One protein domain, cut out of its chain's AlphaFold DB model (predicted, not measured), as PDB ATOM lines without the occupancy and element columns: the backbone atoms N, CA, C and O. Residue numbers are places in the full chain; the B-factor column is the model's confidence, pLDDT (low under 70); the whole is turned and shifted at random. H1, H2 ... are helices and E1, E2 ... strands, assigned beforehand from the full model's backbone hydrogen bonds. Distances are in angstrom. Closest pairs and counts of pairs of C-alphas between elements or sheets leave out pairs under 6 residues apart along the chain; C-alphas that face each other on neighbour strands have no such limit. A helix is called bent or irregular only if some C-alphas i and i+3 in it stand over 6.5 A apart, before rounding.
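This is residues 58 to 102 and 113 to 269 of the 273 residues of an uncharacterized protein of Brenneria roseae subsp. americana (UniProt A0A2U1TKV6). A strongly twisted sheet of six strands makes the body, with H2 and H6 over one face and H1 over the other. H3, H4 and H5 cluster together, and the hairpin E1 and E2, with E2 sharply bent, meets the body at H5; a long loop, residues 113 to 147, swings far out. The printed part has 202 residues, with H1 E1 E2 E3 H2 H3 H4 E4 E5 H5 H6 E6 E7 E8 along the chain, mixed in class, under half of the residues being in named elements. The sheet's order is E4 E5 E3 E6 E7 E8, antiparallel. The whole is compact, with a radius of gyration of the C-alphas of 16.3 A and spans of 45 by 41 by 33 A.

H1, residues 58 to 64, is on the large sheet; its closest C-alpha pair with E8, residues 265 to 268, is Ala 58 and Tyr 267, 5.2 A. E1, residues 79 to 85, and E2, residues 88 to 97, form an antiparallel hairpin, with N 83 and O 90 2.7 A apart; E2 bends by 89 degrees at residue 94. E3, residues 148 to 152, has antiparallel neighbours E5, residues 213 to 218, with N 149 and O 216 at 2.9 A, and E6, residues 246 to 250, with N 150 and O 247 at 2.9 A. H2, residues 157 to 171, is on the opposite face from H1, at a height of 8.1 A over the sheet. H4, residues 187 to 190, touches H2 residues 165 to 169 alone, closest C-alphas Arg 169 and Glu 187, 6.8 A; H3, residues 182 to 185, is close to H4 but not clearly touching, closest C-alphas Tyr 183 and Asn 189, 7.0 A. Edge strand E4, residues 192 to 194, forms a hairpin with E5, N 193 and O 217 being 2.9 A apart. H5, residues 220 to 227, touches H4, closest C-alphas Asn 189 and Cys 221, 5.8 A. H6, residues 229 to 242, is irregular, with C-alphas 230 and 233 7.1 A apart; it touches H2 at a steep tilt of 54 degrees, opposite ways, closest C-alphas Glu 171 and Leu 238, 6.2 A. E5, H5, H6 and E6 form a split strand-helix-strand unit, two strands running the same way with E3 between them, its crossover right-handed. E6, E7, residues 259 to 262, and E8 form a meander, each the antiparallel neighbour of the one before, with N 248 and O 261 at 2.9 A and N 260 and O 267 at 3.1 A. H1, H2 and H5 have every O i to N i+4 pair within hydrogen-bond range, H6 8 of 10; H3 and H4 are too short for such a pair.

H1 begins at C-alpha 58, (-55.758, 29.678, 194.115). From first to last C-alpha, E2 measures 21.3 A, H2 20.7 A and H6 20.4 A. E8 ends at C-alpha 268, (-51.969, 25.702, 193.424).

Residues 103 to 112 are not printed; C-alphas 102 and 113 are 16.0 A apart across the cut. The links H1 to E1 and E4 to E5 are long. Mean pLDDT of the printed part is 71.8, with 80 residues under 70, among them 73 to 102 and 113 to 145.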
ATOM      1  N   ALA A  58     -55.665  29.727 195.575       90.50
ATOM      2  CA  ALA A  58     -55.758  29.678 194.115       90.50
ATOM      3  C   ALA A  58     -57.221  29.671 193.643       90.50
ATOM      4  O   ALA A  58     -57.573  30.410 192.721       90.50
ATOM      5  N   LEU A  59     -58.096  28.899 194.303       86.19
ATOM      6  CA  LEU A  59     -59.515  28.860 193.957       86.19
ATOM      7  C   LEU A  59     -60.255  30.143 194.356       86.19
ATOM      8  O   LEU A  59     -61.039  30.653 193.558       86.19
ATOM      9  N   LYS A  60     -59.950  30.732 195.522       89.81
ATOM     10  CA  LYS A  60     -60.483  32.056 195.913       89.81
ATOM     11  C   LYS A  60     -60.112  33.129 194.883       89.81
ATOM     12  O   LYS A  60     -60.989  33.862 194.426       89.81
ATOM     13  N   PHE A  61     -58.846  33.174 194.453       93.00
ATOM     14  CA  PHE A  61     -58.404  34.047 193.363       93.00
ATOM     15  C   PHE A  61     -59.177  33.766 192.063       93.00
ATOM     16  O   PHE A  61     -59.738  34.692 191.480       93.00
ATOM     17  N   ALA A  62     -59.283  32.505 191.633       88.25
ATOM     18  CA  ALA A  62     -59.988  32.127 190.407       88.25
ATOM     19  C   ALA A  62     -61.473  32.548 190.411       88.25
ATOM     20  O   ALA A  62     -61.960  33.115 189.431       88.25
ATOM     21  N   ARG A  63     -62.189  32.363 191.527       84.12
ATOM     22  CA  ARG A  63     -63.576  32.838 191.678       84.12
ATOM     23  C   ARG A  63     -63.664  34.366 191.635       84.12
ATOM     24  O   ARG A  63     -64.538  34.902 190.959       84.12
ATOM     25  N   SER A  64     -62.731  35.073 192.276       88.69
ATOM     26  CA  SER A  64     -62.693  36.547 192.288       88.69
ATOM     27  C   SER A  64     -62.411  37.200 190.920       88.69
ATOM     28  O   SER A  64     -62.563  38.412 190.781       88.69
ATOM     29  N   ILE A  65     -62.044  36.408 189.900       88.12
ATOM     30  CA  ILE A  65     -61.783  36.859 188.518       88.12
ATOM     31  C   ILE A  65     -62.723  36.205 187.480       88.12
ATOM     32  O   ILE A  65     -62.469  36.258 186.272       88.12
ATOM     33  N   ASP A  66     -63.846  35.647 187.951       82.00
ATOM     34  CA  ASP A  66     -64.917  35.005 187.168       82.00
ATOM     35  C   ASP A  66     -64.491  33.732 186.410       82.00
ATOM     36  O   ASP A  66     -64.858  33.551 185.247       82.00
ATOM     37  N   LEU A  67     -63.708  32.855 187.060       79.06
ATOM     38  CA  LEU A  67     -63.436  31.488 186.589       79.06
ATOM     39  C   LEU A  67     -64.343  30.493 187.325       79.06
ATOM     40  O   LEU A  67     -64.436  30.478 188.558       79.06
ATOM     41  N   ARG A  68     -65.029  29.650 186.557       71.25
ATOM     42  CA  ARG A  68     -66.195  28.852 186.976       71.25
ATOM     43  C   ARG A  68     -65.991  27.351 186.803       71.25
ATOM     44  O   ARG A  68     -66.607  26.573 187.519       71.25
ATOM     45  N   LEU A  69     -65.124  26.954 185.873       68.00
ATOM     46  CA  LEU A  69     -64.892  25.563 185.466       68.00
ATOM     47  C   LEU A  69     -63.691  24.927 186.186       68.00
ATOM     48  O   LEU A  69     -63.404  23.744 186.013       68.00
ATOM     49  N   ILE A  70     -62.998  25.722 187.000       70.50
ATOM     50  CA  ILE A  70     -61.868  25.317 187.837       70.50
ATOM     51  C   ILE A  70     -62.377  25.013 189.252       70.50
ATOM     52  O   ILE A  70     -63.318  25.651 189.733       70.50
ATOM     53  N   SER A  71     -61.758  24.042 189.918       72.75
ATOM     54  CA  SER A  71     -62.006  23.684 191.316       72.75
ATOM     55  C   SER A  71     -60.728  23.123 191.947       72.75
ATOM     56  O   SER A  71     -59.750  22.873 191.239       72.75
ATOM     57  N   ASP A  72     -60.736  22.923 193.261       71.38
ATOM     58  CA  ASP A  72     -59.641  22.301 194.004       71.38
ATOM     59  C   ASP A  72     -59.736  20.779 193.952       71.38
ATOM     60  O   ASP A  72     -60.814  20.196 194.092       71.38
ATOM     61  N   TYR A  73     -58.586  20.118 193.816       67.88
ATOM     62  CA  TYR A  73     -58.534  18.663 193.725       67.88
ATOM     63  C   TYR A  73     -57.453  18.064 194.617       67.88
ATOM     64  O   TYR A  73     -56.315  18.524 194.657       67.88
ATOM     65  N   GLU A  74     -57.782  16.933 195.239       55.47
ATOM     66  CA  GLU A  74     -56.889  16.153 196.113       55.47
ATOM     67  C   GLU A  74     -55.634  15.626 195.391       55.47
ATOM     68  O   GLU A  74     -54.684  15.191 196.037       55.47
ATOM     69  N   LYS A  75     -55.635  15.628 194.046       54.06
ATOM     70  CA  LYS A  75     -54.522  15.194 193.178       54.06
ATOM     71  C   LYS A  75     -54.375  16.049 191.903       54.06
ATOM     72  O   LYS A  75     -53.974  15.519 190.872       54.06
ATOM     73  N   GLY A  76     -54.754  17.333 191.946       47.81
ATOM     74  CA  GLY A  76     -54.496  18.301 190.859       47.81
ATOM     75  C   GLY A  76     -55.122  17.980 189.488       47.81
ATOM     76  O   GLY A  76     -54.519  18.274 188.460       47.81
ATOM     77  N   LYS A  77     -56.306  17.346 189.450       50.50
ATOM     78  CA  LYS A  77     -56.983  16.924 188.208       50.50
ATOM     79  C   LYS A  77     -58.163  17.821 187.848       50.50
ATOM     80  O   LYS A  77     -59.207  17.708 188.468       50.50
ATOM     81  N   TYR A  78     -58.047  18.615 186.799       53.19
ATOM     82  CA  TYR A  78     -59.065  19.570 186.345       53.19
ATOM     83  C   TYR A  78     -59.260  19.426 184.825       53.19
ATOM     84  O   TYR A  78     -58.505  18.710 184.158       53.19
ATOM     85  N   ILE A  79     -60.298  20.066 184.283       54.56
ATOM     86  CA  ILE A  79     -60.699  19.921 182.879       54.56
ATOM     87  C   ILE A  79     -60.192  21.109 182.049       54.56
ATOM     88  O   ILE A  79     -60.453  22.260 182.396       54.56
ATOM     89  N   VAL A  80     -59.533  20.828 180.921       55.53
ATOM     90  CA  VAL A  80     -59.215  21.816 179.874       55.53
ATOM     91  C   VAL A  80     -60.059  21.555 178.630       55.53
ATOM     92  O   VAL A  80     -60.388  20.414 178.321       55.53
ATOM     93  N   PHE A  81     -60.414  22.614 177.906       53.38
ATOM     94  CA  PHE A  81     -61.461  22.581 176.879       53.38
ATOM     95  C   PHE A  81     -60.983  22.967 175.461       53.38
ATOM     96  O   PHE A  81     -61.830  23.217 174.613       53.38
ATOM     97  N   ASN A  82     -59.673  23.122 175.193       56.34
ATOM     98  CA  ASN A  82     -59.178  23.934 174.056       56.34
ATOM     99  C   ASN A  82     -57.789  23.491 173.488       56.34
ATOM    100  O   ASN A  82     -57.039  22.894 174.248       56.34
ATOM    101  N   GLU A  83     -57.385  23.817 172.243       54.31
ATOM    102  CA  GLU A  83     -56.050  23.565 171.623       54.31
ATOM    103  C   GLU A  83     -55.387  24.707 170.789       54.31
ATOM    104  O   GLU A  83     -55.987  25.280 169.878       54.31
ATOM    105  N   MET A  84     -54.112  25.019 171.101       56.62
ATOM    106  CA  MET A  84     -53.163  25.767 170.261       56.62
ATOM    107  C   MET A  84     -52.911  24.969 168.976       56.62
ATOM    108  O   MET A  84     -52.173  23.981 168.982       56.62
ATOM    109  N   GLN A  85     -53.427  25.449 167.850       57.69
ATOM    110  CA  GLN A  85     -53.181  24.851 166.542       57.69
ATOM    111  C   GLN A  85     -52.769  25.934 165.534       57.69
ATOM    112  O   GLN A  85     -53.542  26.839 165.213       57.69
ATOM    113  N   GLY A  86     -51.523  25.858 165.050       57.38
ATOM    114  CA  GLY A  86     -50.970  26.797 164.063       57.38
ATOM    115  C   GLY A  86     -50.886  28.253 164.543       57.38
ATOM    116  O   GLY A  86     -51.164  29.159 163.765       57.38
ATOM    117  N   GLY A  87     -50.578  28.479 165.826       55.38
ATOM    118  CA  GLY A  87     -50.541  29.814 166.444       55.38
ATOM    119  C   GLY A  87     -51.897  30.342 166.945       55.38
ATOM    120  O   GLY A  87     -51.935  31.377 167.607       55.38
ATOM    121  N   TYR A  88     -53.000  29.628 166.687       54.72
ATOM    122  CA  TYR A  88     -54.355  30.033 167.082       54.72
ATOM    123  C   TYR A  88     -54.934  29.163 168.197       54.72
ATOM    124  O   TYR A  88     -54.689  27.964 168.256       54.72
ATOM    125  N   LEU A  89     -55.765  29.784 169.031       53.75
ATOM    126  CA  LEU A  89     -56.515  29.172 170.128       53.75
ATOM    127  C   LEU A  89     -57.823  28.568 169.572       53.75
ATOM    128  O   LEU A  89     -58.566  29.283 168.897       53.75
ATOM    129  N   ARG A  90     -58.124  27.289 169.840       52.69
ATOM    130  CA  ARG A  90     -59.328  26.580 169.337       52.69
ATOM    131  C   ARG A  90     -60.034  25.793 170.450       52.69
ATOM    132  O   ARG A  90     -59.379  25.475 171.428       52.69
ATOM    133  N   PRO A  91     -61.322  25.424 170.345       51.19
ATOM    134  CA  PRO A  91     -61.939  24.453 171.259       51.19
ATOM    135  C   PRO A  91     -61.399  23.027 171.030       51.19
ATOM    136  O   PRO A  91     -61.026  22.685 169.911       51.19
ATOM    137  N   LEU A  92     -61.423  22.177 172.061       50.53
ATOM    138  CA  LEU A  92     -61.306  20.719 171.929       50.53
ATOM    139  C   LEU A  92     -62.681  20.124 171.614       50.53
ATOM    140  O   LEU A  92     -63.686  20.533 172.192       50.53
ATOM    141  N   GLU A  93     -62.712  19.075 170.793       50.28
ATOM    142  CA  GLU A  93     -63.926  18.278 170.553       50.28
ATOM    143  C   GLU A  93     -64.402  17.529 171.812       50.28
ATOM    144  O   GLU A  93     -65.593  17.263 171.973       50.28
ATOM    145  N   GLN A  94     -63.475  17.185 172.716       50.59
ATOM    146  CA  GLN A  94     -63.758  16.537 173.998       50.59
ATOM    147  C   GLN A  94     -62.903  17.159 175.118       50.59
ATOM    148  O   GLN A  94     -61.683  17.249 174.957       50.59
ATOM    149  N   PRO A  95     -63.489  17.567 176.261       52.62
ATOM    150  CA  PRO A  95     -62.725  18.167 177.352       52.62
ATOM    151  C   PRO A  95     -61.729  17.183 177.992       52.62
ATOM    152  O   PRO A  95     -62.086  16.061 178.357       52.62
ATOM    153  N   ALA A  96     -60.477  17.610 178.161       52.62
ATOM    154  CA  ALA A  96     -59.370  16.779 178.626       52.62
ATOM    155  C   ALA A  96     -59.134  16.920 180.140       52.62
ATOM    156  O   ALA A  96     -58.937  18.025 180.643       52.62
ATOM    157  N   VAL A  97     -59.091  15.797 180.870       53.38
ATOM    158  CA  VAL A  97     -58.752  15.777 182.307       53.38
ATOM    159  C   VAL A  97     -57.238  15.668 182.488       53.38
ATOM    160  O   VAL A  97     -56.666  14.579 182.374       53.38
ATOM    161  N   VAL A  98     -56.585  16.782 182.814       50.28
ATOM    162  CA  VAL A  98     -55.150  16.797 183.142       50.28
ATOM    163  C   VAL A  98     -54.906  16.079 184.479       50.28
ATOM    164  O   VAL A  98     -55.810  15.910 185.296       50.28
ATOM    165  N   GLY A  99     -53.693  15.557 184.682       42.66
ATOM    166  CA  GLY A  99     -53.337  14.775 185.873       42.66
ATOM    167  C   GLY A  99     -53.802  13.311 185.839       42.66
ATOM    168  O   GLY A  99     -53.608  12.574 186.809       42.66
ATOM    169  N   GLN A 100     -54.382  12.836 184.732       37.25
ATOM    170  CA  GLN A 100     -54.450  11.403 184.432       37.25
ATOM    171  C   GLN A 100     -53.327  11.015 183.462       37.25
ATOM    172  O   GLN A 100     -53.200  11.617 182.402       37.25
ATOM    173  N   ARG A 101     -52.596   9.923 183.742       32.38
ATOM    174  CA  ARG A 101     -51.886   9.157 182.694       32.38
ATOM    175  C   ARG A 101     -52.895   8.318 181.888       32.38
ATOM    176  O   ARG A 101     -52.783   7.099 181.798       32.38
ATOM    177  N   GLY A 102     -53.925   8.983 181.369       27.33
ATOM    178  CA  GLY A 102     -54.852   8.447 180.380       27.33
ATOM    179  C   GLY A 102     -54.338   8.777 178.982       27.33
ATOM    180  O   GLY A 102     -53.648   9.778 178.800       27.33
ATOM    181  N   ALA A 113     -49.566  15.508 165.374       26.11
ATOM    182  CA  ALA A 113     -49.709  14.744 166.627       26.11
ATOM    183  C   ALA A 113     -48.988  15.271 167.902       26.11
ATOM    184  O   ALA A 113     -48.649  14.477 168.780       26.11
ATOM    185  N   ILE A 114     -48.799  16.589 168.049       32.62
ATOM    186  CA  ILE A 114     -48.558  17.254 169.348       32.62
ATOM    187  C   ILE A 114     -49.475  18.487 169.428       32.62
ATOM    188  O   ILE A 114     -49.038  19.630 169.309       32.62
ATOM    189  N   GLY A 115     -50.777  18.237 169.591       28.95
ATOM    190  CA  GLY A 115     -51.772  19.282 169.837       28.95
ATOM    191  C   GLY A 115     -51.573  19.892 171.223       28.95
ATOM    192  O   GLY A 115     -52.008  19.328 172.229       28.95
ATOM    193  N   ASN A 116     -50.889  21.033 171.287       35.12
ATOM    194  CA  ASN A 116     -50.803  21.830 172.508       35.12
ATOM    195  C   ASN A 116     -52.211  22.333 172.866       35.12
ATOM    196  O   ASN A 116     -52.940  22.790 172.003       35.12
ATOM    197  N   VAL A 117     -52.617  22.265 174.128       38.19
ATOM    198  CA  VAL A 117     -53.967  22.656 174.602       38.19
ATOM    199  C   VAL A 117     -54.026  24.189 174.821       38.19
ATOM    200  O   VAL A 117     -53.067  24.659 175.407       38.19
ATOM    201  N   ALA A 118     -55.048  24.948 174.346       34.31
ATOM    202  CA  ALA A 118     -55.350  26.408 174.532       34.31
ATOM    203  C   ALA A 118     -56.473  26.947 173.588       34.31
ATOM    204  O   ALA A 118     -56.513  26.591 172.428       34.31
ATOM    205  N   ALA A 119     -57.385  27.879 173.865       32.06
ATOM    206  CA  ALA A 119     -57.869  28.522 175.076       32.06
ATOM    207  C   ALA A 119     -59.383  28.843 174.918       32.06
ATOM    208  O   ALA A 119     -59.943  28.700 173.836       32.06
ATOM    209  N   GLY A 120     -60.044  29.241 176.011       33.62
ATOM    210  CA  GLY A 120     -61.493  29.108 176.256       33.62
ATOM    211  C   GLY A 120     -62.484  29.582 175.179       33.62
ATOM    212  O   GLY A 120     -62.785  30.771 175.118       33.62
ATOM    213  N   PHE A 121     -63.085  28.640 174.437       29.56
ATOM    214  CA  PHE A 121     -64.263  28.859 173.576       29.56
ATOM    215  C   PHE A 121     -65.261  27.682 173.639       29.56
ATOM    216  O   PHE A 121     -65.357  26.868 172.724       29.56
ATOM    217  N   ILE A 122     -66.049  27.587 174.715       35.97
ATOM    218  CA  ILE A 122     -67.066  26.526 174.851       35.97
ATOM    219  C   ILE A 122     -68.325  26.867 174.043       35.97
ATOM    220  O   ILE A 122     -69.305  27.398 174.564       35.97
ATOM    221  N   THR A 123     -68.318  26.499 172.764       31.62
ATOM    222  CA  THR A 123     -69.537  26.330 171.965       31.62
ATOM    223  C   THR A 123     -69.937  24.852 171.966       31.62
ATOM    224  O   THR A 123     -69.472  24.085 171.127       31.62
ATOM    225  N   ASN A 124     -70.834  24.484 172.889       34.56
ATOM    226  CA  ASN A 124     -71.427  23.149 173.097       34.56
ATOM    227  C   ASN A 124     -70.490  22.065 173.685       34.56
ATOM    228  O   ASN A 124     -69.715  21.460 172.952       34.56
ATOM    229  N   THR A 125     -70.647  21.695 174.970       32.81
ATOM    230  CA  THR A 125     -70.362  20.311 175.440       32.81
ATOM    231  C   THR A 125     -70.923  19.969 176.835       32.81
ATOM    232  O   THR A 125     -70.437  20.438 177.857       32.81
ATOM    233  N   ALA A 126     -71.920  19.078 176.848       30.92
ATOM    234  CA  ALA A 126     -72.074  17.849 177.654       30.92
ATOM    235  C   ALA A 126     -71.743  17.719 179.171       30.92
ATOM    236  O   ALA A 126     -72.193  16.730 179.744       30.92
ATOM    237  N   LEU A 127     -70.978  18.597 179.833       38.84
ATOM    238  CA  LEU A 127     -70.440  18.348 181.194       38.84
ATOM    239  C   LEU A 127     -70.835  19.371 182.277       38.84
ATOM    240  O   LEU A 127     -70.474  19.204 183.440       38.84
ATOM    241  N   ILE A 128     -71.625  20.383 181.921       39.41
ATOM    242  CA  ILE A 128     -72.384  21.212 182.873       39.41
ATOM    243  C   ILE A 128     -73.694  20.462 183.201       39.41
ATOM    244  O   ILE A 128     -74.250  19.841 182.287       39.41
ATOM    245  N   PRO A 129     -74.226  20.485 184.443       37.47
ATOM    246  CA  PRO A 129     -75.548  19.924 184.738       37.47
ATOM    247  C   PRO A 129     -76.606  20.476 183.767       37.47
ATOM    248  O   PRO A 129     -76.880  21.671 183.728       37.47
ATOM    249  N   LEU A 130     -77.197  19.582 182.968       36.41
ATOM    250  CA  LEU A 130     -77.877  19.877 181.691       36.41
ATOM    251  C   LEU A 130     -79.121  20.795 181.747       36.41
ATOM    252  O   LEU A 130     -79.716  21.072 180.708       36.41
ATOM    253  N   ALA A 131     -79.515  21.285 182.923       31.50
ATOM    254  CA  ALA A 131     -80.698  22.122 183.115       31.50
ATOM    255  C   ALA A 131     -80.565  23.533 182.500       31.50
ATOM    256  O   ALA A 131     -81.509  24.004 181.867       31.50
ATOM    257  N   GLY A 132     -79.411  24.199 182.646       32.75
ATOM    258  CA  GLY A 132     -79.202  25.562 182.129       32.75
ATOM    259  C   GLY A 132     -78.931  25.637 180.620       32.75
ATOM    260  O   GLY A 132     -79.234  26.637 179.970       32.75
ATOM    261  N   VAL A 133     -78.405  24.559 180.031       33.41
ATOM    262  CA  VAL A 133     -77.931  24.541 178.633       33.41
ATOM    263  C   VAL A 133     -79.083  24.638 177.622       33.41
ATOM    264  O   VAL A 133     -78.922  25.234 176.561       33.41
ATOM    265  N   LEU A 134     -80.264  24.102 177.948       31.98
ATOM    266  CA  LEU A 134     -81.405  24.014 177.022       31.98
ATOM    267  C   LEU A 134     -82.192  25.327 176.831       31.98
ATOM    268  O   LEU A 134     -83.088  25.377 175.990       31.98
ATOM    269  N   THR A 135     -81.887  26.387 177.587       34.31
ATOM    270  CA  THR A 135     -82.614  27.675 177.532       34.31
ATOM    271  C   THR A 135     -81.750  28.868 177.101       34.31
ATOM    272  O   THR A 135     -82.279  29.943 176.804       34.31
ATOM    273  N   ALA A 136     -80.428  28.699 177.005       31.22
ATOM    274  CA  ALA A 136     -79.487  29.772 176.696       31.22
ATOM    275  C   ALA A 136     -79.433  30.110 175.190       31.22
ATOM    276  O   ALA A 136     -78.731  29.467 174.415       31.22
ATOM    277  N   ARG A 137     -80.117  31.187 174.768       30.78
ATOM    278  CA  ARG A 137     -80.084  31.677 173.367       30.78
ATOM    279  C   ARG A 137     -78.743  32.270 172.901       30.78
ATOM    280  O   ARG A 137     -78.586  32.510 171.709       30.78
ATOM    281  N   SER A 138     -77.784  32.477 173.800       28.47
ATOM    282  CA  SER A 138     -76.383  32.742 173.451       28.47
ATOM    283  C   SER A 138     -75.471  32.351 174.618       28.47
ATOM    284  O   SER A 138     -75.340  33.099 175.589       28.47
ATOM    285  N   LEU A 139     -74.837  31.183 174.533       35.16
ATOM    286  CA  LEU A 139     -73.718  30.835 175.410       35.16
ATOM    287  C   LEU A 139     -72.484  31.639 174.976       35.16
ATOM    288  O   LEU A 139     -71.944  31.422 173.893       35.16
ATOM    289  N   GLY A 140     -72.062  32.590 175.811       37.84
ATOM    290  CA  GLY A 140     -70.772  33.259 175.647       37.84
ATOM    291  C   GLY A 140     -69.616  32.324 176.034       37.84
ATOM    292  O   GLY A 140     -69.806  31.451 176.883       37.84
ATOM    293  N   PRO A 141     -68.417  32.487 175.448       44.59
ATOM    294  CA  PRO A 141     -67.267  31.659 175.791       44.59
ATOM    295  C   PRO A 141     -66.830  31.876 177.250       44.59
ATOM    296  O   PRO A 141     -66.708  33.007 177.723       44.59
ATOM    297  N   PHE A 142     -66.556  30.778 177.955       51.38
ATOM    298  CA  PHE A 142     -65.877  30.798 179.251       51.38
ATOM    299  C   PHE A 142     -64.381  31.043 179.023       51.38
ATOM    300  O   PHE A 142     -63.718  30.225 178.385       51.38
ATOM    301  N   ASP A 143     -63.836  32.150 179.539       63.81
ATOM    302  CA  ASP A 143     -62.423  32.482 179.317       63.81
ATOM    303  C   ASP A 143     -61.450  31.584 180.108       63.81
ATOM    304  O   ASP A 143     -60.250  31.702 179.886       63.81
ATOM    305  N   ASP A 144     -61.926  30.691 180.985       64.44
ATOM    306  CA  ASP A 144     -61.167  29.812 181.900       64.44
ATOM    307  C   ASP A 144     -60.002  29.042 181.259       64.44
ATOM    308  O   ASP A 144     -59.062  28.638 181.937       64.44
ATOM    309  N   GLY A 145     -60.046  28.841 179.942       67.81
ATOM    310  CA  GLY A 145     -58.944  28.261 179.186       67.81
ATOM    311  C   GLY A 145     -57.841  29.236 178.765       67.81
ATOM    312  O   GLY A 145     -56.966  28.789 178.049       67.81
ATOM    313  N   ASN A 146     -57.879  30.530 179.097       75.31
ATOM    314  CA  ASN A 146     -56.899  31.555 178.692       75.31
ATOM    315  C   ASN A 146     -56.040  32.002 179.882       75.31
ATOM    316  O   ASN A 146     -56.472  31.892 181.025       75.31
ATOM    317  N   VAL A 147     -54.872  32.605 179.620       86.06
ATOM    318  CA  VAL A 147     -54.184  33.413 180.643       86.06
ATOM    319  C   VAL A 147     -55.057  34.619 180.973       86.06
ATOM    320  O   VAL A 147     -55.369  35.422 180.086       86.06
ATOM    321  N   ILE A 148     -55.451  34.740 182.241       90.50
ATOM    322  CA  ILE A 148     -56.265  35.845 182.752       90.50
ATOM    323  C   ILE A 148     -55.422  36.655 183.720       90.50
ATOM    324  O   ILE A 148     -54.828  36.120 184.651       90.50
ATOM    325  N   ILE A 149     -55.390  37.961 183.501       94.69
ATOM    326  CA  ILE A 149     -54.703  38.915 184.358       94.69
ATOM    327  C   ILE A 149     -55.759  39.788 185.013       94.69
ATOM    328  O   ILE A 149     -56.623  40.341 184.331       94.69
ATOM    329  N   ALA A 150     -55.701  39.900 186.331       94.75
ATOM    330  CA  ALA A 150     -56.614  40.713 187.113       94.75
ATOM    331  C   ALA A 150     -55.852  41.728 187.956       94.75
ATOM    332  O   ALA A 150     -54.741  41.462 188.416       94.75
ATOM    333  N   VAL A 151     -56.471  42.886 188.159       95.38
ATOM    334  CA  VAL A 151     -55.955  43.945 189.022       95.38
ATOM    335  C   VAL A 151     -57.103  44.614 189.774       95.38
ATOM    336  O   VAL A 151     -58.153  44.877 189.187       95.38
ATOM    337  N   TRP A 152     -56.913  44.882 191.066       94.00
ATOM    338  CA  TRP A 152     -57.908  45.529 191.932       94.00
ATOM    339  C   TRP A 152     -57.429  46.914 192.362       94.00
ATOM    340  O   TRP A 152     -57.001  47.120 193.499       94.00
ATOM    341  N   ASN A 153     -57.488  47.861 191.429       92.12
ATOM    342  CA  ASN A 153     -57.062  49.236 191.653       92.12
ATOM    343  C   ASN A 153     -58.016  50.237 190.991       92.12
ATOM    344  O   ASN A 153     -58.889  49.881 190.200       92.12
ATOM    345  N   ASN A 154     -57.830  51.516 191.307       90.25
ATOM    346  CA  ASN A 154     -58.695  52.595 190.823       90.25
ATOM    347  C   ASN A 154     -58.252  53.197 189.470       90.25
ATOM    348  O   ASN A 154     -58.782  54.227 189.058       90.25
ATOM    349  N   LYS A 155     -57.295  52.570 188.767       91.56
ATOM    350  CA  LYS A 155     -56.779  53.029 187.461       91.56
ATOM    351  C   LYS A 155     -57.701  52.626 186.310       91.56
ATOM    352  O   LYS A 155     -58.553  51.748 186.464       91.56
ATOM    353  N   GLY A 156     -57.534  53.234 185.135       91.12
ATOM    354  CA  GLY A 156     -58.241  52.834 183.911       91.12
ATOM    355  C   GLY A 156     -57.652  51.590 183.226       91.12
ATOM    356  O   GLY A 156     -56.485  51.248 183.413       91.12
ATOM    357  N   ASP A 157     -58.431  50.936 182.350       90.88
ATOM    358  CA  ASP A 157     -57.953  49.785 181.557       90.88
ATOM    359  C   ASP A 157     -56.709  50.124 180.726       90.88
ATOM    360  O   ASP A 157     -55.835  49.279 180.548       90.88
ATOM    361  N   LYS A 158     -56.628  51.353 180.194       92.88
ATOM    362  CA  LYS A 158     -55.478  51.802 179.402       92.88
ATOM    363  C   LYS A 158     -54.210  51.843 180.258       92.88
ATOM    364  O   LYS A 158     -53.234  51.204 179.900       92.88
ATOM    365  N   GLU A 159     -54.251  52.523 181.402       94.38
ATOM    366  CA  GLU A 159     -53.114  52.635 182.327       94.38
ATOM    367  C   GLU A 159     -52.628  51.267 182.813       94.38
ATOM    368  O   GLU A 159     -51.426  51.022 182.860       94.38
ATOM    369  N   ASN A 160     -53.554  50.360 183.136       94.38
ATOM    370  CA  ASN A 160     -53.207  49.008 183.558       94.38
ATOM    371  C   ASN A 160     -52.568  48.198 182.408       94.38
ATOM    372  O   ASN A 160     -51.568  47.521 182.637       94.38
ATOM    373  N   ARG A 161     -53.049  48.312 181.159       94.12
ATOM    374  CA  ARG A 161     -52.368  47.700 179.997       94.12
ATOM    375  C   ARG A 161     -51.000  48.314 179.712       94.12
ATOM    376  O   ARG A 161     -50.062  47.569 179.448       94.12
ATOM    377  N   ASP A 162     -50.886  49.638 179.756       93.44
ATOM    378  CA  ASP A 162     -49.640  50.364 179.486       93.44
ATOM    379  C   ASP A 162     -48.575  49.996 180.545       93.44
ATOM    380  O   ASP A 162     -47.429  49.702 180.199       93.44
ATOM    381  N   TYR A 163     -48.971  49.893 181.822       94.62
ATOM    382  CA  TYR A 163     -48.121  49.403 182.914       94.62
ATOM    383  C   TYR A 163     -47.733  47.928 182.739       94.62
ATOM    384  O   TYR A 163     -46.550  47.599 182.825       94.62
ATOM    385  N   PHE A 164     -48.684  47.038 182.420       93.38
ATOM    386  CA  PHE A 164     -48.351  45.638 182.147       93.38
ATOM    387  C   PHE A 164     -47.389  45.502 180.962       93.38
ATOM    388  O   PHE A 164     -46.450  44.719 181.051       93.38
ATOM    389  N   LYS A 165     -47.565  46.275 179.879       90.88
ATOM    390  CA  LYS A 165     -46.651  46.261 178.723       90.88
ATOM    391  C   LYS A 165     -45.236  46.703 179.109       90.88
ATOM    392  O   LYS A 165     -44.270  46.124 178.621       90.88
ATOM    393  N   MET A 166     -45.102  47.703 179.981       90.94
ATOM    394  CA  MET A 166     -43.801  48.138 180.496       90.94
ATOM    395  C   MET A 166     -43.097  47.001 181.253       90.94
ATOM    396  O   MET A 166     -41.968  46.652 180.913       90.94
ATOM    397  N   ILE A 167     -43.784  46.381 182.221       91.69
ATOM    398  CA  ILE A 167     -43.216  45.299 183.040       91.69
ATOM    399  C   ILE A 167     -42.989  44.017 182.221       91.69
ATOM    400  O   ILE A 167     -41.980  43.345 182.406       91.69
ATOM    401  N   SER A 168     -43.876  43.670 181.282       86.69
ATOM    402  CA  SER A 168     -43.714  42.475 180.443       86.69
ATOM    403  C   SER A 168     -42.630  42.643 179.378       86.69
ATOM    404  O   SER A 168     -41.941  41.676 179.065       86.69
ATOM    405  N   ARG A 169     -42.378  43.859 178.877       83.69
ATOM    406  CA  ARG A 169     -41.198  44.134 178.046       83.69
ATOM    407  C   ARG A 169     -39.896  43.963 178.832       83.69
ATOM    408  O   ARG A 169     -38.935  43.447 178.274       83.69
ATOM    409  N   GLU A 170     -39.869  44.357 180.105       82.69
ATOM    410  CA  GLU A 170     -38.708  44.175 180.983       82.69
ATOM    411  C   GLU A 170     -38.495  42.698 181.366       82.69
ATOM    412  O   GLU A 170     -37.409  42.158 181.169       82.69
ATOM    413  N   GLU A 171     -39.526  42.014 181.869       83.50
ATOM    414  CA  GLU A 171     -39.393  40.629 182.336       83.50
ATOM    415  C   GLU A 171     -39.381  39.598 181.211       83.50
ATOM    416  O   GLU A 171     -38.630  38.638 181.325       83.50
ATOM    417  N   ILE A 172     -40.205  39.736 180.165       78.38
ATOM    418  CA  ILE A 172     -40.397  38.683 179.149       78.38
ATOM    419  C   ILE A 172     -39.390  38.810 178.010       78.38
ATOM    420  O   ILE A 172     -38.711  37.844 177.681       78.38
ATOM    421  N   LEU A 173     -39.264  40.002 177.420       68.75
ATOM    422  CA  LEU A 173     -38.476  40.194 176.194       68.75
ATOM    423  C   LEU A 173     -36.975  40.413 176.440       68.75
ATOM    424  O   LEU A 173     -36.193  40.316 175.496       68.75
ATOM    425  N   LEU A 174     -36.565  40.700 177.682       63.81
ATOM    426  CA  LEU A 174     -35.160  40.904 178.066       63.81
ATOM    427  C   LEU A 174     -34.616  39.815 179.014       63.81
ATOM    428  O   LEU A 174     -33.487  39.940 179.486       63.81
ATOM    429  N   SER A 175     -35.380  38.749 179.284       68.56
ATOM    430  CA  SER A 175     -34.946  37.611 180.116       68.56
ATOM    431  C   SER A 175     -35.122  36.265 179.407       68.56
ATOM    432  O   SER A 175     -35.762  36.163 178.364       68.56
ATOM    433  N   ASN A 176     -34.591  35.203 180.018       70.06
ATOM    434  CA  ASN A 176     -34.595  33.832 179.497       70.06
ATOM    435  C   ASN A 176     -35.984  33.154 179.588       70.06
ATOM    436  O   ASN A 176     -36.159  32.199 180.347       70.06
ATOM    437  N   TRP A 177     -36.978  33.644 178.844       83.31
ATOM    438  CA  TRP A 177     -38.266  32.962 178.678       83.31
ATOM    439  C   TRP A 177     -38.213  31.987 177.501       83.31
ATOM    440  O   TRP A 177     -37.896  32.367 176.373       83.31
ATOM    441  N   THR A 178     -38.547  30.723 177.747       78.69
ATOM    442  CA  THR A 178     -38.492  29.657 176.741       78.69
ATOM    443  C   THR A 178     -39.870  29.440 176.114       78.69
ATOM    444  O   THR A 178     -40.718  28.731 176.660       78.69
ATOM    445  N   SER A 179     -40.107  30.073 174.958       72.75
ATOM    446  CA  SER A 179     -41.342  29.926 174.169       72.75
ATOM    447  C   SER A 179     -41.331  28.745 173.195       72.75
ATOM    448  O   SER A 179     -42.390  28.207 172.887       72.75
ATOM    449  N   GLY A 180     -40.168  28.408 172.625       65.56
ATOM    450  CA  GLY A 180     -40.046  27.600 171.400       65.56
ATOM    451  C   GLY A 180     -40.519  28.342 170.136       65.56
ATOM    452  O   GLY A 180     -39.823  28.358 169.126       65.56
ATOM    453  N   GLU A 181     -41.664  29.017 170.228       68.44
ATOM    454  CA  GLU A 181     -42.297  29.801 169.167       68.44
ATOM    455  C   GLU A 181     -41.603  31.144 168.898       68.44
ATOM    456  O   GLU A 181     -41.310  31.910 169.824       68.44
ATOM    457  N   GLU A 182     -41.409  31.482 167.618       67.12
ATOM    458  CA  GLU A 182     -40.751  32.727 167.204       67.12
ATOM    459  C   GLU A 182     -41.626  33.973 167.396       67.12
ATOM    460  O   GLU A 182     -41.121  35.015 167.815       67.12
ATOM    461  N   TYR A 183     -42.940  33.875 167.172       69.31
ATOM    462  CA  TYR A 183     -43.848  35.023 167.299       69.31
ATOM    463  C   TYR A 183     -43.902  35.595 168.729       69.31
ATOM    464  O   TYR A 183     -44.254  36.759 168.919       69.31
ATOM    465  N   CYS A 184     -43.493  34.815 169.735       73.31
ATOM    466  CA  CYS A 184     -43.360  35.271 171.118       73.31
ATOM    467  C   CYS A 184     -42.242  36.303 171.357       73.31
ATOM    468  O   CYS A 184     -42.189  36.885 172.438       73.31
ATOM    469  N   LYS A 185     -41.364  36.553 170.376       69.00
ATOM    470  CA  LYS A 185     -40.297  37.567 170.462       69.00
ATOM    471  C   LYS A 185     -40.792  39.004 170.213       69.00
ATOM    472  O   LYS A 185     -40.024  39.942 170.401       69.00
ATOM    473  N   ASP A 186     -42.041  39.187 169.774       73.06
ATOM    474  CA  ASP A 186     -42.636  40.501 169.490       73.06
ATOM    475  C   ASP A 186     -43.529  40.992 170.650       73.06
ATOM    476  O   ASP A 186     -44.439  40.292 171.103       73.06
ATOM    477  N   GLU A 187     -43.329  42.242 171.087       72.06
ATOM    478  CA  GLU A 187     -44.169  42.904 172.092       72.06
ATOM    479  C   GLU A 187     -45.642  43.046 171.670       72.06
ATOM    480  O   GLU A 187     -46.513  43.147 172.539       72.06
ATOM    481  N   THR A 188     -45.966  43.010 170.370       73.12
ATOM    482  CA  THR A 188     -47.372  43.018 169.927       73.12
ATOM    483  C   THR A 188     -48.126  41.751 170.352       73.12
ATOM    484  O   THR A 188     -49.335  41.809 170.610       73.12
ATOM    485  N   ASN A 189     -47.416  40.633 170.532       73.38
ATOM    486  CA  ASN A 189     -47.976  39.352 170.953       73.38
ATOM    487  C   ASN A 189     -48.051  39.187 172.480       73.38
ATOM    488  O   ASN A 189     -48.530  38.160 172.951       73.38
ATOM    489  N   LEU A 190     -47.671  40.206 173.262       78.75
ATOM    490  CA  LEU A 190     -47.831  40.256 174.727       78.75
ATOM    491  C   LEU A 190     -48.960  41.206 175.186       78.75
ATOM    492  O   LEU A 190     -49.086  41.511 176.371       78.75
ATOM    493  N   GLN A 191     -49.795  41.678 174.254       81.06
ATOM    494  CA  GLN A 191     -50.955  42.527 174.549       81.06
ATOM    495  C   GLN A 191     -52.005  41.839 175.443       81.06
ATOM    496  O   GLN A 191     -52.139  40.614 175.474       81.06
ATOM    497  N   LEU A 192     -52.798  42.671 176.126       88.25
ATOM    498  CA  LEU A 192     -53.935  42.264 176.950       88.25
ATOM    499  C   LEU A 192     -55.242  42.859 176.416       88.25
ATOM    500  O   LEU A 192     -55.293  44.035 176.054       88.25
ATOM    501  N   PHE A 193     -56.321  42.080 176.451       85.62
ATOM    502  CA  PHE A 193     -57.659  42.495 176.028       85.62
ATOM    503  C   PHE A 193     -58.591  42.626 177.244       85.62
ATOM    504  O   PHE A 193     -58.778  41.632 177.948       85.62
ATOM    505  N   PRO A 194     -59.188  43.800 177.529       86.31
ATOM    506  CA  PRO A 194     -60.150  43.948 178.622       86.31
ATOM    507  C   PRO A 194     -61.359  43.018 178.470       86.31
ATOM    508  O   PRO A 194     -61.913  42.882 177.379       86.31
ATOM    509  N   ARG A 195     -61.784  42.396 179.572       81.75
ATOM    510  CA  ARG A 195     -62.994  41.566 179.638       81.75
ATOM    511  C   ARG A 195     -64.123  42.414 180.214       81.75
ATOM    512  O   ARG A 195     -64.064  42.778 181.388       81.75
ATOM    513  N   ASN A 196     -65.166  42.699 179.433       68.88
ATOM    514  CA  ASN A 196     -66.367  43.307 180.007       68.88
ATOM    515  C   ASN A 196     -67.055  42.283 180.935       68.88
ATOM    516  O   ASN A 196     -67.292  41.138 180.544       68.88
ATOM    517  N   ARG A 197     -67.319  42.695 182.180       67.06
ATOM    518  CA  ARG A 197     -67.972  41.917 183.245       67.06
ATOM    519  C   ARG A 197     -69.048  42.757 183.963       67.06
ATOM    520  O   ARG A 197     -69.309  42.571 185.148       67.06
ATOM    521  N   GLU A 198     -69.662  43.705 183.250       58.19
ATOM    522  CA  GLU A 198     -70.739  44.568 183.750       58.19
ATOM    523  C   GLU A 198     -71.865  43.776 184.435       58.19
ATOM    524  O   GLU A 198     -72.458  42.859 183.869       58.19
ATOM    525  N   GLY A 199     -72.190  44.167 185.670       58.56
ATOM    526  CA  GLY A 199     -73.260  43.557 186.460       58.56
ATOM    527  C   GLY A 199     -72.924  42.210 187.109       58.56
ATOM    528  O   GLY A 199     -73.781  41.682 187.813       58.56
ATOM    529  N   VAL A 200     -71.714  41.667 186.926       67.44
ATOM    530  CA  VAL A 200     -71.271  40.447 187.620       67.44
ATOM    531  C   VAL A 200     -70.742  40.812 189.009       67.44
ATOM    532  O   VAL A 200     -69.780  41.566 189.138       67.44
ATOM    533  N   ILE A 201     -71.357  40.258 190.057       71.44
ATOM    534  CA  ILE A 201     -70.851  40.354 191.433       71.44
ATOM    535  C   ILE A 201     -69.909  39.169 191.668       71.44
ATOM    536  O   ILE A 201     -70.313  38.015 191.534       71.44
ATOM    537  N   LEU A 202     -68.656  39.463 192.014       80.69
ATOM    538  CA  LEU A 202     -67.602  38.475 192.260       80.69
ATOM    539  C   LEU A 202     -67.189  38.490 193.740       80.69
ATOM    540  O   LEU A 202     -67.262  39.547 194.374       80.69
ATOM    541  N   PRO A 203     -66.765  37.347 194.312       84.88
ATOM    542  CA  PRO A 203     -66.244  37.311 195.673       84.88
ATOM    543  C   PRO A 203     -64.921  38.078 195.772       84.88
ATOM    544  O   PRO A 203     -64.178  38.200 194.796       84.88
ATOM    545  N   SER A 204     -64.603  38.567 196.970       87.94
ATOM    546  CA  SER A 204     -63.306  39.187 197.248       87.94
ATOM    547  C   SER A 204     -62.156  38.184 197.044       87.94
ATOM    548  O   SER A 204     -62.307  37.012 197.398       87.94
ATOM    549  N   PRO A 205     -60.999  38.619 196.512       92.19
ATOM    550  CA  PRO A 205     -59.796  37.791 196.472       92.19
ATOM    551  C   PRO A 205     -59.246  37.559 197.896       92.19
ATOM    552  O   PRO A 205     -59.585  38.305 198.817       92.19
ATOM    553  N   PRO A 206     -58.342  36.582 198.103       92.56
ATOM    554  CA  PRO A 206     -57.691  36.312 199.392       92.56
ATOM    555  C   PRO A 206     -56.589  37.336 199.760       92.56
ATOM    556  O   PRO A 206     -55.603  36.991 200.404       92.56
ATOM    557  N   ILE A 207     -56.739  38.599 199.347       93.25
ATOM    558  CA  ILE A 207     -55.804  39.708 199.590       93.25
ATOM    559  C   ILE A 207     -56.569  41.001 199.902       93.25
ATOM    560  O   ILE A 207     -57.724  41.171 199.509       93.25
ATOM    561  N   VAL A 208     -55.910  41.942 200.581       90.31
ATOM    562  CA  VAL A 208     -56.424  43.310 200.760       90.31
ATOM    563  C   VAL A 208     -56.262  44.081 199.448       90.31
ATOM    564  O   VAL A 208     -55.194  44.040 198.836       90.31
ATOM    565  N   VAL A 209     -57.313  44.787 199.023       89.25
ATOM    566  CA  VAL A 209     -57.399  45.467 197.720       89.25
ATOM    567  C   VAL A 209     -57.965  46.884 197.837       89.25
ATOM    568  O   VAL A 209     -58.702  47.176 198.779       89.25
ATOM    569  N   THR A 210     -57.634  47.765 196.884       84.88
ATOM    570  CA  THR A 210     -57.964  49.207 196.955       84.88
ATOM    571  C   THR A 210     -59.088  49.657 196.016       84.88
ATOM    572  O   THR A 210     -59.557  50.790 196.132       84.88
ATOM    573  N   GLY A 211     -59.535  48.798 195.095       84.06
ATOM    574  CA  GLY A 211     -60.569  49.124 194.109       84.06
ATOM    575  C   GLY A 211     -61.258  47.897 193.509       84.06
ATOM    576  O   GLY A 211     -60.965  46.753 193.859       84.06
ATOM    577  N   SER A 212     -62.195  48.145 192.594       84.69
ATOM    578  CA  SER A 212     -62.915  47.097 191.858       84.69
ATOM    579  C   SER A 212     -61.984  46.283 190.958       84.69
ATOM    580  O   SER A 212     -61.014  46.812 190.413       84.69
ATOM    581  N   VAL A 213     -62.312  45.007 190.737       89.81
ATOM    582  CA  VAL A 213     -61.540  44.159 189.822       89.81
ATOM    583  C   VAL A 213     -61.684  44.623 188.372       89.81
ATOM    584  O   VAL A 213     -62.789  44.823 187.865       89.81
ATOM    585  N   ARG A 214     -60.556  44.721 187.672       91.25
ATOM    586  CA  ARG A 214     -60.479  44.733 186.210       91.25
ATOM    587  C   ARG A 214     -59.813  43.444 185.774       91.25
ATOM    588  O   ARG A 214     -58.720  43.137 186.243       91.25
ATOM    589  N   THR A 215     -60.453  42.692 184.883       91.06
ATOM    590  CA  THR A 215     -59.871  41.462 184.328       91.06
ATOM    591  C   THR A 215     -59.591  41.621 182.839       91.06
ATOM    592  O   THR A 215     -60.335  42.269 182.104       91.06
ATOM    593  N   MET A 216     -58.487  41.036 182.397       91.81
ATOM    594  CA  MET A 216     -57.972  41.118 181.039       91.81
ATOM    595  C   MET A 216     -57.525  39.728 180.584       91.81
ATOM    596  O   MET A 216     -57.029  38.932 181.378       91.81
ATOM    597  N   ARG A 217     -57.697  39.430 179.300       86.25
ATOM    598  CA  ARG A 217     -57.283  38.179 178.661       86.25
ATOM    599  C   ARG A 217     -55.962  38.387 177.924       86.25
ATOM    600  O   ARG A 217     -55.838  39.358 177.176       86.25
ATOM    601  N   GLY A 218     -54.997  37.494 178.113       83.38
ATOM    602  CA  GLY A 218     -53.732  37.525 177.379       83.38
ATOM    603  C   GLY A 218     -53.871  37.152 175.896       83.38
ATOM    604  O   GLY A 218     -54.792  36.437 175.503       83.38
ATOM    605  N   GLN A 219     -52.928  37.629 175.081       80.62
ATOM    606  CA  GLN A 219     -52.628  37.100 173.741       80.62
ATOM    607  C   GLN A 219     -52.165  35.618 173.780       80.62
ATOM    608  O   GLN A 219     -51.681  35.159 174.820       80.62
ATOM    609  N   PRO A 220     -52.198  34.879 172.647       74.69
ATOM    610  CA  PRO A 220     -51.748  33.483 172.568       74.69
ATOM    611  C   PRO A 220     -50.290  33.236 172.989       74.69
ATOM    612  O   PRO A 220     -49.980  32.143 173.457       74.69
ATOM    613  N   CYS A 221     -49.384  34.218 172.872       81.31
ATOM    614  CA  CYS A 221     -48.010  34.029 173.355       81.31
ATOM    615  C   CYS A 221     -47.955  33.852 174.878       81.31
ATOM    616  O   CYS A 221     -47.278  32.948 175.356       81.31
ATOM    617  N   LEU A 222     -48.711  34.646 175.650       84.12
ATOM    618  CA  LEU A 222     -48.770  34.477 177.107       84.12
ATOM    619  C   LEU A 222     -49.253  33.069 177.485       84.12
ATOM    620  O   LEU A 222     -48.773  32.518 178.471       84.12
ATOM    621  N   TYR A 223     -50.131  32.466 176.671       79.81
ATOM    622  CA  TYR A 223     -50.484  31.055 176.818       79.81
ATOM    623  C   TYR A 223     -49.281  30.139 176.562       79.81
ATOM    624  O   TYR A 223     -48.946  29.348 177.431       79.81
ATOM    625  N   VAL A 224     -48.608  30.235 175.410       78.81
ATOM    626  CA  VAL A 224     -47.450  29.372 175.088       78.81
ATOM    627  C   VAL A 224     -46.344  29.472 176.139       78.81
ATOM    628  O   VAL A 224     -45.789  28.453 176.548       78.81
ATOM    629  N   LEU A 225     -46.076  30.675 176.646       85.25
ATOM    630  CA  LEU A 225     -45.148  30.883 177.753       85.25
ATOM    631  C   LEU A 225     -45.611  30.159 179.027       85.25
ATOM    632  O   LEU A 225     -44.791  29.527 179.687       85.25
ATOM    633  N   ALA A 226     -46.909  30.194 179.347       85.00
ATOM    634  CA  ALA A 226     -47.506  29.459 180.466       85.00
ATOM    635  C   ALA A 226     -47.544  27.930 180.271       85.00
ATOM    636  O   ALA A 226     -47.510  27.190 181.254       85.00
ATOM    637  N   SER A 227     -47.571  27.439 179.027       78.44
ATOM    638  CA  SER A 227     -47.537  26.003 178.717       78.44
ATOM    639  C   SER A 227     -46.239  25.322 179.128       78.44
ATOM    640  O   SER A 227     -46.249  24.120 179.406       78.44
ATOM    641  N   ASN A 228     -45.128  26.061 179.127       82.44
ATOM    642  CA  ASN A 228     -43.814  25.530 179.457       82.44
ATOM    643  C   ASN A 228     -43.539  25.655 180.973       82.44
ATOM    644  O   ASN A 228     -43.397  26.778 181.465       82.44
ATOM    645  N   PRO A 229     -43.395  24.537 181.718       83.69
ATOM    646  CA  PRO A 229     -43.116  24.569 183.154       83.69
ATOM    647  C   PRO A 229     -41.819  25.294 183.542       83.69
ATOM    648  O   PRO A 229     -41.708  25.756 184.676       83.69
ATOM    649  N   GLU A 230     -40.854  25.424 182.624       86.69
ATOM    650  CA  GLU A 230     -39.615  26.190 182.837       86.69
ATOM    651  C   GLU A 230     -39.892  27.673 183.137       86.69
ATOM    652  O   GLU A 230     -39.206  28.286 183.953       86.69
ATOM    653  N   ASN A 231     -40.943  28.248 182.541       89.62
ATOM    654  CA  ASN A 231     -41.307  29.648 182.756       89.62
ATOM    655  C   ASN A 231     -42.022  29.892 184.094       89.62
ATOM    656  O   ASN A 231     -42.272  31.048 184.431       89.62
ATOM    657  N   ASN A 232     -42.345  28.862 184.886       89.94
ATOM    658  CA  ASN A 232     -43.093  29.032 186.138       89.94
ATOM    659  C   ASN A 232     -42.403  30.006 187.112       89.94
ATOM    660  O   ASN A 232     -43.065  30.829 187.744       89.94
ATOM    661  N   ASP A 233     -41.074  29.973 187.201       91.75
ATOM    662  CA  ASP A 233     -40.324  30.889 188.071       91.75
ATOM    663  C   ASP A 233     -40.105  32.269 187.415       91.75
ATOM    664  O   ASP A 233     -39.828  33.258 188.098       91.75
ATOM    665  N   ASN A 234     -40.320  32.378 186.100       92.50
ATOM    666  CA  ASN A 234     -40.410  33.653 185.393       92.50
ATOM    667  C   ASN A 234     -41.769  34.342 185.655       92.50
ATOM    668  O   ASN A 234     -41.800  35.538 185.944       92.50
ATOM    669  N   PHE A 235     -42.880  33.593 185.679       93.62
ATOM    670  CA  PHE A 235     -44.194  34.099 186.116       93.62
ATOM    671  C   PHE A 235     -44.202  34.540 187.587       93.62
ATOM    672  O   PHE A 235     -44.834  35.545 187.920       93.62
ATOM    673  N   VAL A 236     -43.452  33.854 188.461       95.00
ATOM    674  CA  VAL A 236     -43.215  34.305 189.845       95.00
ATOM    675  C   VAL A 236     -42.614  35.716 189.861       95.00
ATOM    676  O   VAL A 236     -43.214  36.610 190.461       95.00
ATOM    677  N   ARG A 237     -41.496  35.958 189.158       93.81
ATOM    678  CA  ARG A 237     -40.857  37.291 189.113       93.81
ATOM    679  C   ARG A 237     -41.741  38.358 188.464       93.81
ATOM    680  O   ARG A 237     -41.845  39.458 189.002       93.81
ATOM    681  N   LEU A 238     -42.448  38.016 187.386       94.44
ATOM    682  CA  LEU A 238     -43.428  38.901 186.750       94.44
ATOM    683  C   LEU A 238     -44.525  39.333 187.739       94.44
ATOM    684  O   LEU A 238     -44.817  40.522 187.848       94.44
ATOM    685  N   SER A 239     -45.082  38.401 188.520       96.44
ATOM    686  CA  SER A 239     -46.083  38.731 189.547       96.44
ATOM    687  C   SER A 239     -45.524  39.586 190.693       96.44
ATOM    688  O   SER A 239     -46.260  40.381 191.269       96.44
ATOM    689  N   LEU A 240     -44.228  39.463 191.006       96.00
ATOM    690  CA  LEU A 240     -43.556  40.296 192.007       96.00
ATOM    691  C   LEU A 240     -43.357  41.736 191.512       96.00
ATOM    692  O   LEU A 240     -43.615  42.668 192.267       96.00
ATOM    693  N   LYS A 241     -42.952  41.935 190.247       95.50
ATOM    694  CA  LYS A 241     -42.795  43.283 189.666       95.50
ATOM    695  C   LYS A 241     -44.118  43.999 189.396       95.50
ATOM    696  O   LYS A 241     -44.147  45.224 189.436       95.50
ATOM    697  N   LEU A 242     -45.200  43.259 189.140       95.38
ATOM    698  CA  LEU A 242     -46.553  43.824 189.057       95.38
ATOM    699  C   LEU A 242     -47.117  44.190 190.444       95.38
ATOM    700  O   LEU A 242     -47.851  45.169 190.567       95.38
ATOM    701  N   GLY A 243     -46.742  43.444 191.489       95.12
ATOM    702  CA  GLY A 243     -47.067  43.738 192.886       95.12
ATOM    703  C   GLY A 243     -48.360  43.094 193.403       95.12
ATOM    704  O   GLY A 243     -49.015  42.294 192.734       95.12
ATOM    705  N   ASN A 244     -48.732  43.442 194.636       95.50
ATOM    706  CA  ASN A 244     -49.798  42.778 195.394       95.50
ATOM    707  C   ASN A 244     -51.215  42.978 194.840       95.50
ATOM    708  O   ASN A 244     -52.041  42.086 195.004       95.50
ATOM    709  N   GLU A 245     -51.501  44.099 194.173       95.12
ATOM    710  CA  GLU A 245     -52.812  44.341 193.548       95.12
ATOM    711  C   GLU A 245     -53.049  43.498 192.281       95.12
ATOM    712  O   GLU A 245     -54.161  43.523 191.754       95.12
ATOM    713  N   TRP A 246     -52.035  42.777 191.779       96.69
ATOM    714  CA  TRP A 246     -52.069  42.051 190.506       96.69
ATOM    715  C   TRP A 246     -52.062  40.535 190.677       96.69
ATOM    716  O   TRP A 246     -51.274  39.972 191.437       96.69
ATOM    717  N   VAL A 247     -52.897  39.854 189.897       96.94
ATOM    718  CA  VAL A 247     -52.992  38.392 189.865       96.94
ATOM    719  C   VAL A 247     -52.851  37.905 188.429       96.94
ATOM    720  O   VAL A 247     -53.557  38.369 187.532       96.94
ATOM    721  N   LEU A 248     -51.959  36.939 188.221       96.31
ATOM    722  CA  LEU A 248     -51.815  36.194 186.974       96.31
ATOM    723  C   LEU A 248     -52.405  34.801 187.189       96.31
ATOM    724  O   LEU A 248     -51.860  34.019 187.963       96.31
ATOM    725  N   PHE A 249     -53.492  34.472 186.506       93.44
ATOM    726  CA  PHE A 249     -53.937  33.094 186.359       93.44
ATOM    727  C   PHE A 249     -53.376  32.521 185.058       93.44
ATOM    728  O   PHE A 249     -53.640  33.053 183.974       93.44
ATOM    729  N   THR A 250     -52.645  31.413 185.163       88.50
ATOM    730  CA  THR A 250     -52.285  30.584 184.014       88.50
ATOM    731  C   THR A 250     -53.167  29.335 183.978       88.50
ATOM    732  O   THR A 250     -53.162  28.561 184.943       88.50
ATOM    733  N   PRO A 251     -53.885  29.084 182.872       78.56
ATOM    734  CA  PRO A 251     -54.579  27.825 182.658       78.56
ATOM    735  C   PRO A 251     -53.539  26.719 182.522       78.56
ATOM    736  O   PRO A 251     -52.484  26.911 181.916       78.56
ATOM    737  N   GLY A 252     -53.837  25.560 183.094       74.50
ATOM    738  CA  GLY A 252     -52.963  24.410 182.954       74.50
ATOM    739  C   GLY A 252     -53.114  23.740 181.585       74.50
ATOM    740  O   GLY A 252     -54.050  23.998 180.822       74.50
ATOM    741  N   THR A 253     -52.165  22.856 181.301       69.69
ATOM    742  CA  THR A 253     -51.945  22.199 180.011       69.69
ATOM    743  C   THR A 253     -51.617  20.706 180.239       69.69
ATOM    744  O   THR A 253     -51.533  20.259 181.384       69.69
ATOM    745  N   PRO A 254     -51.385  19.893 179.189       64.69
ATOM    746  CA  PRO A 254     -50.825  18.547 179.331       64.69
ATOM    747  C   PRO A 254     -49.455  18.487 180.028       64.69
ATOM    748  O   PRO A 254     -49.081  17.423 180.521       64.69
ATOM    749  N   THR A 255     -48.707  19.596 180.053       66.38
ATOM    750  CA  THR A 255     -47.333  19.695 180.575       66.38
ATOM    751  C   THR A 255     -47.218  20.487 181.876       66.38
ATOM    752  O   THR A 255     -46.305  20.211 182.651       66.38
ATOM    753  N   ASN A 256     -48.116  21.443 182.137       73.81
ATOM    754  CA  ASN A 256     -48.066  22.335 183.299       73.81
ATOM    755  C   ASN A 256     -49.400  22.350 184.065       73.81
ATOM    756  O   ASN A 256     -50.475  22.219 183.480       73.81
ATOM    757  N   GLU A 257     -49.354  22.516 185.384       77.19
ATOM    758  CA  GLU A 257     -50.565  22.619 186.209       77.19
ATOM    759  C   GLU A 257     -51.174  24.040 186.130       77.19
ATOM    760  O   GLU A 257     -50.469  24.987 185.776       77.19
ATOM    761  N   PRO A 258     -52.475  24.234 186.424       81.19
ATOM    762  CA  PRO A 258     -53.071  25.557 186.500       81.19
ATOM    763  C   PRO A 258     -52.535  26.242 187.752       81.19
ATOM    764  O   PRO A 258     -52.496  25.650 188.834       81.19
ATOM    765  N   LEU A 259     -52.115  27.490 187.606       89.44
ATOM    766  CA  LEU A 259     -51.398  28.212 188.647       89.44
ATOM    767  C   LEU A 259     -51.937  29.630 188.758       89.44
ATOM    768  O   LEU A 259     -52.377  30.239 187.781       89.44
ATOM    769  N   VAL A 260     -51.889  30.149 189.978       94.69
ATOM    770  CA  VAL A 260     -52.148  31.556 190.256       94.69
ATOM    771  C   VAL A 260     -50.873  32.165 190.819       94.69
ATOM    772  O   VAL A 260     -50.264  31.596 191.722       94.69
ATOM    773  N   TYR A 261     -50.475  33.322 190.302       97.44
ATOM    774  CA  TYR A 261     -49.314  34.071 190.764       97.44
ATOM    775  C   TYR A 261     -49.745  35.449 191.257       97.44
ATOM    776  O   TYR A 261     -50.436  36.180 190.545       97.44
ATOM    777  N   ASN A 262     -49.310  35.816 192.458       97.69
ATOM    778  CA  ASN A 262     -49.539  37.129 193.055       97.69
ATOM    779  C   ASN A 262     -48.323  37.494 193.908       97.69
ATOM    780  O   ASN A 262     -47.900  36.694 194.741       97.69
ATOM    781  N   ASN A 263     -47.760  38.687 193.699       97.00
ATOM    782  CA  ASN A 263     -46.694  39.259 194.530       97.00
ATOM    783  C   ASN A 263     -45.466  38.349 194.778       97.00
ATOM    784  O   ASN A 263     -44.906  38.343 195.873       97.00
ATOM    785  N   GLY A 264     -45.060  37.541 193.794       96.06
ATOM    786  CA  GLY A 264     -43.946  36.594 193.939       96.06
ATOM    787  C   GLY A 264     -44.299  35.258 194.605       96.06
ATOM    788  O   GLY A 264     -43.407  34.454 194.860       96.06
ATOM    789  N   VAL A 265     -45.581  34.985 194.863       96.38
ATOM    790  CA  VAL A 265     -46.068  33.707 195.404       96.38
ATOM    791  C   VAL A 265     -46.837  32.940 194.326       96.38
ATOM    792  O   VAL A 265     -47.665  33.511 193.615       96.38
ATOM    793  N   LYS A 266     -46.561  31.634 194.215       94.56
ATOM    794  CA  LYS A 266     -47.214  30.675 193.309       94.56
ATOM    795  C   LYS A 266     -48.190  29.800 194.103       94.56
ATOM    796  O   LYS A 266     -47.765  29.030 194.962       94.56
ATOM    797  N   TYR A 267     -49.477  29.900 193.790       92.44
ATOM    798  CA  TYR A 267     -50.573  29.164 194.420       92.44
ATOM    799  C   TYR A 267     -51.074  28.041 193.498       92.44
ATOM    800  O   TYR A 267     -51.090  28.186 192.274       92.44
ATOM    801  N   ARG A 268     -51.504  26.926 194.100       88.19
ATOM    802  CA  ARG A 268     -51.969  25.702 193.424       88.19
ATOM    803  C   ARG A 268     -53.396  25.351 193.837       88.19
ATOM    804  O   ARG A 268     -53.756  25.544 194.994       88.19
ATOM    805  N   PHE A 269     -54.156  24.748 192.923       81.75
ATOM    806  CA  PHE A 269     -55.532  24.271 193.140       81.75
ATOM    807  C   PHE A 269     -55.574  22.916 193.875       81.75
ATOM    808  O   PHE A 269     -56.102  21.911 193.382       81.75
TER     809      PHE A 269